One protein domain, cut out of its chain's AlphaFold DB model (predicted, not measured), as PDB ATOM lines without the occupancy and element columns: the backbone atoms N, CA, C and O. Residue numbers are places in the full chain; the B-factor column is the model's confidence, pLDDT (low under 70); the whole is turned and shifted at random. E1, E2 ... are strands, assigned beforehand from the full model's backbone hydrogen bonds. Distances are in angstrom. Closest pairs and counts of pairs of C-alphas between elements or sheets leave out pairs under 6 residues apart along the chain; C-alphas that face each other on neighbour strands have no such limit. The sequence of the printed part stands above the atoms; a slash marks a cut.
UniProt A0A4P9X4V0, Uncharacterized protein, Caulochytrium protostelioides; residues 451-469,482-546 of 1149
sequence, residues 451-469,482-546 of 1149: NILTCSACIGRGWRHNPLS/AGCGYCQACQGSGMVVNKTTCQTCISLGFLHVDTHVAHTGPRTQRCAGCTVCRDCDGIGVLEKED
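This is residues 451 to 469 and 482 to 546 of the 1149 residues of an uncharacterized protein of Caulochytrium protostelioides (UniProt A0A4P9X4V0). This domain has little regular structure: a flat body mostly of loops, with three small two-stranded ladders, E1 with E4, E2 with E3 and E5 with E6, and a long looped stretch, residues 502 to 540, that leaves E5 and folds back to E6. The 84 printed residues include six named strands, E1 to E6, holding 18 residues, each pair antiparallel, and no named helix: all strand. The whole is compact, radius of gyration of the C-alphas 12.6 A, spanning 35 by 34 by 16 A.

Find C-alpha 452 at (-29.014, -17.923, 20.007), where E1, residues 452 to 454, begins. Then come E2, 463 to 465, E3, 484 to 486, E4, 495 to 497, E5, 499 to 501, and E6, 541 to 543, ending at (-22.681, -27.823, 15.465).

Look for N 453 and O 496, 2.9 A apart, between E1 and E4; N 464 and O 485, 2.8 A, between E2 and E3; N 500 and O 542, 2.9 A, in the hairpin of E5 and E6. E2 and E3 are apart from E1, E4, E5 and E6.

C-alphas 469 and 482 are 10.8 A apart across the cut. The link E5 to E6 is long. Residue 546 is under pLDDT 70.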
ATOM      1  N   ASN A 451     -28.194 -21.290  23.104       87.56
ATOM      2  CA  ASN A 451     -27.350 -20.210  22.616       87.56
ATOM      3  C   ASN A 451     -27.885 -19.767  21.245       87.56
ATOM      4  O   ASN A 451     -27.819 -20.533  20.279       87.56
ATOM      5  N   ILE A 452     -28.480 -18.573  21.206       93.00
ATOM      6  CA  ILE A 452     -29.014 -17.923  20.007       93.00
ATOM      7  C   ILE A 452     -28.089 -16.746  19.712       93.00
ATOM      8  O   ILE A 452     -28.058 -15.771  20.457       93.00
ATOM      9  N   LEU A 453     -27.321 -16.855  18.633       93.62
ATOM     10  CA  LEU A 453     -26.334 -15.861  18.227       93.62
ATOM     11  C   LEU A 453     -26.729 -15.262  16.879       93.62
ATOM     12  O   LEU A 453     -27.051 -15.991  15.939       93.62
ATOM     13  N   THR A 454     -26.650 -13.940  16.743       95.12
ATOM     14  CA  THR A 454     -26.762 -13.283  15.434       95.12
ATOM     15  C   THR A 454     -25.701 -13.861  14.501       95.12
ATOM     16  O   THR A 454     -24.523 -13.930  14.851       95.12
ATOM     17  N   CYS A 455     -26.102 -14.310  13.311       94.75
ATOM     18  CA  CYS A 455     -25.203 -15.005  12.401       94.75
ATOM     19  C   CYS A 455     -24.166 -14.027  11.830       94.75
ATOM     20  O   CYS A 455     -24.451 -13.317  10.865       94.75
ATOM     21  N   SER A 456     -22.972 -14.019  12.429       91.25
ATOM     22  CA  SER A 456     -21.790 -13.207  12.086       91.25
ATOM     23  C   SER A 456     -21.491 -13.237  10.585       91.25
ATOM     24  O   SER A 456     -21.634 -12.220   9.911       91.25
ATOM     25  N   ALA A 457     -21.249 -14.434  10.045       89.69
ATOM     26  CA  ALA A 457     -22.175 -14.998   9.069       89.69
ATOM     27  C   ALA A 457     -22.640 -14.033   7.958       89.69
ATOM     28  O   ALA A 457     -21.867 -13.509   7.154       89.69
ATOM     29  N   CYS A 458     -23.953 -13.830   7.915       92.31
ATOM     30  CA  CYS A 458     -24.678 -12.868   7.083       92.31
ATOM     31  C   CYS A 458     -24.895 -11.501   7.763       92.31
ATOM     32  O   CYS A 458     -25.753 -10.742   7.321       92.31
ATOM     33  N   ILE A 459     -24.203 -11.218   8.873       91.94
ATOM     34  CA  ILE A 459     -24.455 -10.074   9.765       91.94
ATOM     35  C   ILE A 459     -25.958  -9.972  10.098       91.94
ATOM     36  O   ILE A 459     -26.616  -8.968   9.848       91.94
ATOM     37  N   GLY A 460     -26.543 -11.085  10.551       94.44
ATOM     38  CA  GLY A 460     -27.971 -11.171  10.885       94.44
ATOM     39  C   GLY A 460     -28.954 -11.207   9.702       94.44
ATOM     40  O   GLY A 460     -30.085 -11.629   9.895       94.44
ATOM     41  N   ARG A 461     -28.551 -10.864   8.468       94.12
ATOM     42  CA  ARG A 461     -29.483 -10.698   7.328       94.12
ATOM     43  C   ARG A 461     -30.075 -11.996   6.746       94.12
ATOM     44  O   ARG A 461     -30.899 -11.933   5.853       94.12
ATOM     45  N   GLY A 462     -29.638 -13.182   7.164       95.81
ATOM     46  CA  GLY A 462     -30.102 -14.482   6.644       95.81
ATOM     47  C   GLY A 462     -29.543 -14.894   5.273       95.81
ATOM     48  O   GLY A 462     -29.306 -16.079   5.042       95.81
ATOM     49  N   TRP A 463     -29.246 -13.950   4.381       94.19
ATOM     50  CA  TRP A 463     -28.644 -14.190   3.059       94.19
ATOM     51  C   TRP A 463     -27.178 -13.734   2.964       94.19
ATOM     52  O   TRP A 463     -26.706 -12.895   3.729       94.19
ATOM     53  N   ARG A 464     -26.438 -14.303   2.008       90.38
ATOM     54  CA  ARG A 464     -25.062 -13.936   1.638       90.38
ATOM     55  C   ARG A 464     -24.950 -13.832   0.115       90.38
ATOM     56  O   ARG A 464     -25.469 -14.681  -0.609       90.38
ATOM     57  N   HIS A 465     -24.187 -12.860  -0.380       85.62
ATOM     58  CA  HIS A 465     -23.679 -12.922  -1.751       85.62
ATOM     59  C   HIS A 465     -22.729 -14.112  -1.917       85.62
ATOM     60  O   HIS A 465     -21.893 -14.378  -1.053       85.62
ATOM     61  N   ASN A 466     -22.802 -14.781  -3.068       81.19
ATOM     62  CA  ASN A 466     -21.704 -15.624  -3.524       81.19
ATOM     63  C   ASN A 466     -20.526 -14.704  -3.917       81.19
ATOM     64  O   ASN A 466     -20.695 -13.907  -4.843       81.19
ATOM     65  N   PRO A 467     -19.341 -14.791  -3.275       73.12
ATOM     66  CA  PRO A 467     -18.211 -13.907  -3.580       73.12
ATOM     67  C   PRO A 467     -17.678 -14.066  -5.015       73.12
ATOM     68  O   PRO A 467     -16.982 -13.182  -5.502       73.12
ATOM     69  N   LEU A 468     -18.034 -15.150  -5.717       73.06
ATOM     70  CA  LEU A 468     -17.712 -15.357  -7.134       73.06
ATOM     71  C   LEU A 468     -18.614 -14.562  -8.098       73.06
ATOM     72  O   LEU A 468     -18.346 -14.545  -9.295       73.06
ATOM     73  N   SER A 469     -19.685 -13.930  -7.607       76.88
ATOM     74  CA  SER A 469     -20.625 -13.139  -8.413       76.88
ATOM     75  C   SER A 469     -20.981 -11.810  -7.724       76.88
ATOM     76  O   SER A 469     -22.142 -11.599  -7.342       76.88
ATOM     77  N   ALA A 482     -31.261 -11.225  -6.589       86.31
ATOM     78  CA  ALA A 482     -31.307 -12.503  -7.311       86.31
ATOM     79  C   ALA A 482     -30.005 -13.337  -7.249       86.31
ATOM     80  O   ALA A 482     -30.043 -14.532  -7.533       86.31
ATOM     81  N   GLY A 483     -28.864 -12.737  -6.881       87.12
ATOM     82  CA  GLY A 483     -27.604 -13.446  -6.615       87.12
ATOM     83  C   GLY A 483     -27.255 -13.587  -5.125       87.12
ATOM     84  O   GLY A 483     -26.141 -14.010  -4.800       87.12
ATOM     85  N   CYS A 484     -28.163 -13.227  -4.213       92.00
ATOM     86  CA  CYS A 484     -28.048 -13.564  -2.794       92.00
ATOM     87  C   CYS A 484     -28.525 -15.004  -2.578       92.00
ATOM     88  O   CYS A 484     -29.691 -15.321  -2.798       92.00
ATOM     89  N   GLY A 485     -27.628 -15.874  -2.120       93.12
ATOM     90  CA  GLY A 485     -28.002 -17.192  -1.616       93.12
ATOM     91  C   GLY A 485     -28.392 -17.121  -0.141       93.12
ATOM     92  O   GLY A 485     -27.977 -16.211   0.580       93.12
ATOM     93  N   TYR A 486     -29.135 -18.112   0.349       95.12
ATOM     94  CA  TYR A 486     -29.288 -18.298   1.793       95.12
ATOM     95  C   TYR A 486     -27.919 -18.549   2.441       95.12
ATOM     96  O   TYR A 486     -27.095 -19.307   1.926       95.12
ATOM     97  N   CYS A 487     -27.666 -17.909   3.581       94.25
ATOM     98  CA  CYS A 487     -26.432 -18.084   4.334       94.25
ATOM     99  C   CYS A 487     -26.377 -19.505   4.909       94.25
ATOM    100  O   CYS A 487     -27.190 -19.851   5.762       94.25
ATOM    101  N   GLN A 488     -25.416 -20.327   4.479       93.56
ATOM    102  CA  GLN A 488     -25.346 -21.736   4.897       93.56
ATOM    103  C   GLN A 488     -25.160 -21.919   6.416       93.56
ATOM    104  O   GLN A 488     -25.642 -22.905   6.966       93.56
ATOM    105  N   ALA A 489     -24.563 -20.942   7.111       93.69
ATOM    106  CA  ALA A 489     -24.367 -20.969   8.564       93.69
ATOM    107  C   ALA A 489     -25.668 -20.887   9.389       93.69
ATOM    108  O   ALA A 489     -25.733 -21.446  10.481       93.69
ATOM    109  N   CYS A 490     -26.701 -20.203   8.885       95.56
ATOM    110  CA  CYS A 490     -28.003 -20.045   9.557       95.56
ATOM    111  C   CYS A 490     -29.200 -20.504   8.706       95.56
ATOM    112  O   CYS A 490     -30.349 -20.323   9.095       95.56
ATOM    113  N   GLN A 491     -28.944 -21.080   7.528       94.25
ATOM    114  CA  GLN A 491     -29.942 -21.608   6.589       94.25
ATOM    115  C   GLN A 491     -31.051 -20.605   6.203       94.25
ATOM    116  O   GLN A 491     -32.156 -21.000   5.847       94.25
ATOM    117  N   GLY A 492     -30.751 -19.301   6.247       95.44
ATOM    118  CA  GLY A 492     -31.696 -18.227   5.918       95.44
ATOM    119  C   GLY A 492     -32.305 -17.481   7.109       95.44
ATOM    120  O   GLY A 492     -32.869 -16.415   6.898       95.44
ATOM    121  N   SER A 493     -32.170 -17.973   8.345       95.25
ATOM    122  CA  SER A 493     -32.863 -17.406   9.521       95.25
ATOM    123  C   SER A 493     -32.272 -16.098  10.064       95.25
ATOM    124  O   SER A 493     -32.879 -15.459  10.918       95.25
ATOM    125  N   GLY A 494     -31.039 -15.759   9.678       95.75
ATOM    126  CA  GLY A 494     -30.265 -14.678  10.297       95.75
ATOM    127  C   GLY A 494     -29.638 -15.027  11.652       95.75
ATOM    128  O   GLY A 494     -28.700 -14.353  12.076       95.75
ATOM    129  N   MET A 495     -30.067 -16.115  12.297       95.69
ATOM    130  CA  MET A 495     -29.655 -16.507  13.649       95.69
ATOM    131  C   MET A 495     -29.115 -17.936  13.701       95.69
ATOM    132  O   MET A 495     -29.690 -18.882  13.166       95.69
ATOM    133  N   VAL A 496     -27.996 -18.095  14.392       95.56
ATOM    134  CA  VAL A 496     -27.358 -19.375  14.679       95.56
ATOM    135  C   VAL A 496     -27.900 -19.870  16.017       95.56
ATOM    136  O   VAL A 496     -27.682 -19.237  17.046       95.56
ATOM    137  N   VAL A 497     -28.621 -20.992  16.005       95.50
ATOM    138  CA  VAL A 497     -29.223 -21.604  17.200       95.50
ATOM    139  C   VAL A 497     -28.548 -22.945  17.457       95.50
ATOM    140  O   VAL A 497     -28.456 -23.760  16.544       95.50
ATOM    141  N   ASN A 498     -28.085 -23.178  18.689       94.62
ATOM    142  CA  ASN A 498     -27.408 -24.417  19.115       94.62
ATOM    143  C   ASN A 498     -26.149 -24.789  18.294       94.62
ATOM    144  O   ASN A 498     -25.733 -25.944  18.270       94.62
ATOM    145  N   LYS A 499     -25.503 -23.814  17.648       95.00
ATOM    146  CA  LYS A 499     -24.198 -23.983  16.991       95.00
ATOM    147  C   LYS A 499     -23.236 -22.923  17.511       95.00
ATOM    148  O   LYS A 499     -23.649 -21.796  17.783       95.00
ATOM    149  N   THR A 500     -21.970 -23.278  17.678       94.88
ATOM    150  CA  THR A 500     -20.910 -22.338  18.059       94.88
ATOM    151  C   THR A 500     -20.276 -21.734  16.811       94.88
ATOM    152  O   THR A 500     -20.283 -22.320  15.727       94.88
ATOM    153  N   THR A 501     -19.719 -20.533  16.933       94.62
ATOM    154  CA  THR A 501     -18.854 -19.975  15.891       94.62
ATOM    155  C   THR A 501     -17.588 -20.828  15.782       94.62
ATOM    156  O   THR A 501     -16.969 -21.161  16.792       94.62
ATOM    157  N   CYS A 502     -17.188 -21.197  14.560       95.88
ATOM    158  CA  CYS A 502     -15.916 -21.888  14.355       95.88
ATOM    159  C   CYS A 502     -14.777 -20.933  14.728       95.88
ATOM    160  O   CYS A 502     -14.602 -19.900  14.074       95.88
ATOM    161  N   GLN A 503     -14.029 -21.267  15.784       95.06
ATOM    162  CA  GLN A 503     -12.990 -20.397  16.337       95.06
ATOM    163  C   GLN A 503     -11.831 -20.212  15.345       95.06
ATOM    164  O   GLN A 503     -11.442 -19.078  15.078       95.06
ATOM    165  N   THR A 504     -11.383 -21.289  14.693       95.25
ATOM    166  CA  THR A 504     -10.249 -21.312  13.748       95.25
ATOM    167  C   THR A 504     -10.385 -20.343  12.572       95.25
ATOM    168  O   THR A 504      -9.396 -19.778  12.114       95.25
ATOM    169  N   CYS A 505     -11.606 -20.117  12.074       95.12
ATOM    170  CA  CYS A 505     -11.876 -19.131  11.019       95.12
ATOM    171  C   CYS A 505     -12.671 -17.911  11.507       95.12
ATOM    172  O   CYS A 505     -13.179 -17.154  10.680       95.12
ATOM    173  N   ILE A 506     -12.836 -17.744  12.825       92.94
ATOM    174  CA  ILE A 506     -13.646 -16.694  13.471       92.94
ATOM    175  C   ILE A 506     -15.012 -16.529  12.773       92.94
ATOM    176  O   ILE A 506     -15.486 -15.436  12.466       92.94
ATOM    177  N   SER A 507     -15.657 -17.657  12.468       92.56
ATOM    178  CA  SER A 507     -16.927 -17.772  11.731       92.56
ATOM    179  C   SER A 507     -17.023 -17.176  10.317       92.56
ATOM    180  O   SER A 507     -18.119 -17.034   9.771       92.56
ATOM    181  N   LEU A 508     -15.893 -16.894   9.669       91.94
ATOM    182  CA  LEU A 508     -15.864 -16.471   8.265       91.94
ATOM    183  C   LEU A 508     -16.181 -17.632   7.302       91.94
ATOM    184  O   LEU A 508     -16.842 -17.424   6.279       91.94
ATOM    185  N   GLY A 509     -15.741 -18.844   7.664       95.50
ATOM    186  CA  GLY A 509     -15.760 -20.061   6.840       95.50
ATOM    187  C   GLY A 509     -14.445 -20.317   6.088       95.50
ATOM    188  O   GLY A 509     -14.270 -21.347   5.447       95.50
ATOM    189  N   PHE A 510     -13.483 -19.403   6.157       95.75
ATOM    190  CA  PHE A 510     -12.224 -19.494   5.419       95.75
ATOM    191  C   PHE A 510     -11.079 -18.852   6.205       95.75
ATOM    192  O   PHE A 510     -11.307 -17.977   7.037       95.75
ATOM    193  N   LEU A 511      -9.855 -19.296   5.931       95.50
ATOM    194  CA  LEU A 511      -8.622 -18.753   6.504       95.50
ATOM    195  C   LEU A 511      -7.479 -18.835   5.486       95.50
ATOM    196  O   LEU A 511      -7.556 -19.592   4.515       95.50
ATOM    197  N   HIS A 512      -6.418 -18.067   5.711       93.88
ATOM    198  CA  HIS A 512      -5.130 -18.314   5.066       93.88
ATOM    199  C   HIS A 512      -4.420 -19.450   5.803       93.88
ATOM    200  O   HIS A 512      -4.462 -19.493   7.030       93.88
ATOM    201  N   VAL A 513      -3.749 -20.337   5.067       89.62
ATOM    202  CA  VAL A 513      -2.783 -21.277   5.666       89.62
ATOM    203  C   VAL A 513      -1.547 -20.501   6.135       89.62
ATOM    204  O   VAL A 513      -1.058 -20.716   7.239       89.62
ATOM    205  N   ASP A 514      -1.108 -19.531   5.328       85.50
ATOM    206  CA  ASP A 514       0.037 -18.671   5.614       85.50
ATOM    207  C   ASP A 514      -0.411 -17.351   6.262       85.50
ATOM    208  O   ASP A 514      -0.938 -16.449   5.601       85.50
ATOM    209  N   THR A 515      -0.152 -17.201   7.563       76.69
ATOM    210  CA  THR A 515      -0.493 -15.999   8.355       76.69
ATOM    211  C   THR A 515       0.171 -14.710   7.854       76.69
ATOM    212  O   THR A 515      -0.281 -13.616   8.185       76.69
ATOM    213  N   HIS A 516       1.223 -14.825   7.040       80.88
ATOM    214  CA  HIS A 516       1.983 -13.702   6.489       80.88
ATOM    215  C   HIS A 516       1.339 -13.039   5.261       80.88
ATOM    216  O   HIS A 516       1.708 -11.917   4.914       80.88
ATOM    217  N   VAL A 517       0.380 -13.691   4.591       84.69
ATOM    218  CA  VAL A 517      -0.309 -13.090   3.439       84.69
ATOM    219  C   VAL A 517      -1.421 -12.172   3.946       84.69
ATOM    220  O   VAL A 517      -2.382 -12.631   4.558       84.69
ATOM    221  N   ALA A 518      -1.327 -10.869   3.674       85.56
ATOM    222  CA  ALA A 518      -2.388  -9.924   4.014       85.56
ATOM    223  C   ALA A 518      -3.670 -10.210   3.207       85.56
ATOM    224  O   ALA A 518      -3.622 -10.456   2.000       85.56
ATOM    225  N   HIS A 519      -4.832 -10.168   3.864       82.44
ATOM    226  CA  HIS A 519      -6.109 -10.470   3.217       82.44
ATOM    227  C   HIS A 519      -6.491  -9.397   2.183       82.44
ATOM    228  O   HIS A 519      -6.812  -8.261   2.532       82.44
ATOM    229  N   THR A 520      -6.491  -9.765   0.901       85.69
ATOM    230  CA  THR A 520      -6.817  -8.867  -0.217       85.69
ATOM    231  C   THR A 520      -8.330  -8.784  -0.422       85.69
ATOM    232  O   THR A 520      -8.907  -9.420  -1.300       85.69
ATOM    233  N   GLY A 521      -8.983  -8.000   0.437       85.62
ATOM    234  CA  GLY A 521     -10.425  -7.741   0.418       85.62
ATOM    235  C   GLY A 521     -10.996  -7.524   1.826       85.62
ATOM    236  O   GLY A 521     -10.272  -7.692   2.813       85.62
ATOM    237  N   PRO A 522     -12.290  -7.184   1.961       86.12
ATOM    238  CA  PRO A 522     -12.943  -7.137   3.267       86.12
ATOM    239  C   PRO A 522     -12.930  -8.531   3.910       86.12
ATOM    240  O   PRO A 522     -13.168  -9.526   3.227       86.12
ATOM    241  N   ARG A 523     -12.691  -8.617   5.228       84.12
ATOM    242  CA  ARG A 523     -12.548  -9.901   5.955       84.12
ATOM    243  C   ARG A 523     -13.757 -10.841   5.814       84.12
ATOM    244  O   ARG A 523     -13.618 -12.036   6.021       84.12
ATOM    245  N   THR A 524     -14.933 -10.322   5.464       84.56
ATOM    246  CA  THR A 524     -16.173 -11.086   5.241       84.56
ATOM    247  C   THR A 524     -16.250 -11.794   3.884       84.56
ATOM    248  O   THR A 524     -17.154 -12.603   3.679       84.56
ATOM    249  N   GLN A 525     -15.325 -11.525   2.957       88.38
ATOM    250  CA  GLN A 525     -15.250 -12.159   1.637       88.38
ATOM    251  C   GLN A 525     -13.987 -13.012   1.511       88.38
ATOM    252  O   GLN A 525     -12.948 -12.671   2.060       88.38
ATOM    253  N   ARG A 526     -14.062 -14.110   0.757       91.56
ATOM    254  CA  ARG A 526     -12.933 -15.017   0.522       91.56
ATOM    255  C   ARG A 526     -12.008 -14.448  -0.567       91.56
ATOM    256  O   ARG A 526     -12.391 -14.483  -1.734       91.56
ATOM    257  N   CYS A 527     -10.802 -13.977  -0.229       92.75
ATOM    258  CA  CYS A 527      -9.796 -13.638  -1.249       92.75
ATOM    259  C   CYS A 527      -9.186 -14.897  -1.909       92.75
ATOM    260  O   CYS A 527      -9.410 -16.023  -1.462       92.75
ATOM    261  N   ALA A 528      -8.388 -14.721  -2.968       92.94
ATOM    262  CA  ALA A 528      -7.810 -15.837  -3.727       92.94
ATOM    263  C   ALA A 528      -6.858 -16.738  -2.905       92.94
ATOM    264  O   ALA A 528      -6.792 -17.938  -3.167       92.94
ATOM    265  N   GLY A 529      -6.164 -16.183  -1.903       93.69
ATOM    266  CA  GLY A 529      -5.290 -16.930  -0.985       93.69
ATOM    267  C   GLY A 529      -6.023 -17.657   0.151       93.69
ATOM    268  O   GLY A 529      -5.425 -18.471   0.851       93.69
ATOM    269  N   CYS A 530      -7.322 -17.409   0.341       95.94
ATOM    270  CA  CYS A 530      -8.099 -18.076   1.379       95.94
ATOM    271  C   CYS A 530      -8.411 -19.527   1.006       95.94
ATOM    272  O   CYS A 530      -9.086 -19.798   0.008       95.94
ATOM    273  N   THR A 531      -8.037 -20.461   1.873       95.81
ATOM    274  CA  THR A 531      -8.540 -21.837   1.862       95.81
ATOM    275  C   THR A 531      -9.870 -21.942   2.606       95.81
ATOM    276  O   THR A 531     -10.161 -21.160   3.511       95.81
ATOM    277  N   VAL A 532     -10.689 -22.922   2.222       96.12
ATOM    278  CA  VAL A 532     -11.895 -23.305   2.972       96.12
ATOM    279  C   VAL A 532     -11.468 -23.805   4.354       96.12
ATOM    280  O   VAL A 532     -10.519 -24.583   4.451       96.12
ATOM    281  N   CYS A 533     -12.130 -23.350   5.420       96.62
ATOM    282  CA  CYS A 533     -11.830 -23.817   6.769       96.62
ATOM    283  C   CYS A 533     -12.210 -25.293   6.900       96.62
ATOM    284  O   CYS A 533     -13.378 -25.630   6.719       96.62
ATOM    285  N   ARG A 534     -11.222 -26.145   7.204       96.62
ATOM    286  CA  ARG A 534     -11.397 -27.599   7.330       96.62
ATOM    287  C   ARG A 534     -12.333 -27.964   8.474       96.62
ATOM    288  O   ARG A 534     -13.245 -28.748   8.282       96.62
ATOM    289  N   ASP A 535     -12.148 -27.330   9.623       96.00
ATOM    290  CA  ASP A 535     -12.825 -27.701  10.867       96.00
ATOM    291  C   ASP A 535     -14.347 -27.484  10.803       96.00
ATOM    292  O   ASP A 535     -15.086 -28.088  11.568       96.00
ATOM    293  N   CYS A 536     -14.824 -26.628   9.890       96.25
ATOM    294  CA  CYS A 536     -16.246 -26.340   9.678       96.25
ATOM    295  C   CYS A 536     -16.693 -26.432   8.207       96.25
ATOM    296  O   CYS A 536     -17.697 -25.817   7.848       96.25
ATOM    297  N   ASP A 537     -15.928 -27.113   7.345       95.31
ATOM    298  CA  ASP A 537     -16.190 -27.313   5.904       95.31
ATOM    299  C   ASP A 537     -16.686 -26.070   5.129       95.31
ATOM    300  O   ASP A 537     -17.514 -26.138   4.219       95.31
ATOM    301  N   GLY A 538     -16.174 -24.886   5.476       95.56
ATOM    302  CA  GLY A 538     -16.560 -23.627   4.826       95.56
ATOM    303  C   GLY A 538     -17.759 -22.892   5.424       95.56
ATOM    304  O   GLY A 538     -18.043 -21.764   5.019       95.56
ATOM    305  N   ILE A 539     -18.454 -23.492   6.390       95.19
ATOM    306  CA  ILE A 539     -19.727 -22.994   6.924       95.19
ATOM    307  C   ILE A 539     -19.505 -21.829   7.904       95.19
ATOM    308  O   ILE A 539     -20.284 -20.878   7.924       95.19
ATOM    309  N   GLY A 540     -18.442 -21.877   8.713       95.69
ATOM    310  CA  GLY A 540     -18.135 -20.875   9.746       95.69
ATOM    311  C   GLY A 540     -18.825 -21.111  11.099       95.69
ATOM    312  O   GLY A 540     -18.541 -20.408  12.069       95.69
ATOM    313  N   VAL A 541     -19.680 -22.123  11.220       96.38
ATOM    314  CA  VAL A 541     -20.220 -22.578  12.510       96.38
ATOM    315  C   VAL A 541     -19.971 -24.068  12.678       96.38
ATOM    316  O   VAL A 541     -20.027 -24.815  11.705       96.38
ATOM    317  N   LEU A 542     -19.693 -24.472  13.912       96.00
ATOM    318  CA  LEU A 542     -19.626 -25.866  14.336       96.00
ATOM    319  C   LEU A 542     -20.957 -26.203  14.993       96.00
ATOM    320  O   LEU A 542     -21.467 -25.410  15.789       96.00
ATOM    321  N   GLU A 543     -21.544 -27.353  14.673       93.75
ATOM    322  CA  GLU A 543     -22.681 -27.823  15.465       93.75
ATOM    323  C   GLU A 543     -22.190 -28.033  16.899       93.75
ATOM    324  O   GLU A 543     -21.113 -28.592  17.109       93.75
ATOM    325  N   LYS A 544     -22.918 -27.506  17.893       89.31
ATOM    326  CA  LYS A 544     -22.525 -27.724  19.281       89.31
ATOM    327  C   LYS A 544     -22.938 -29.148  19.620       89.31
ATOM    328  O   LYS A 544     -24.072 -29.351  20.048       89.31
ATOM    329  N   GLU A 545     -22.034 -30.098  19.393       79.19
ATOM    330  CA  GLU A 545     -22.197 -31.474  19.851       79.19
ATOM    331  C   GLU A 545     -22.622 -31.430  21.324       79.19
ATOM    332  O   GLU A 545     -21.974 -30.788  22.163       79.19
ATOM    333  N   ASP A 546     -23.794 -31.999  21.617       53.53
ATOM    334  CA  ASP A 546     -24.325 -32.005  22.972       53.53
ATOM    335  C   ASP A 546     -23.333 -32.775  23.845       53.53
ATOM    336  O   ASP A 546     -23.056 -33.944  23.590       53.53
TER     337      ASP A 546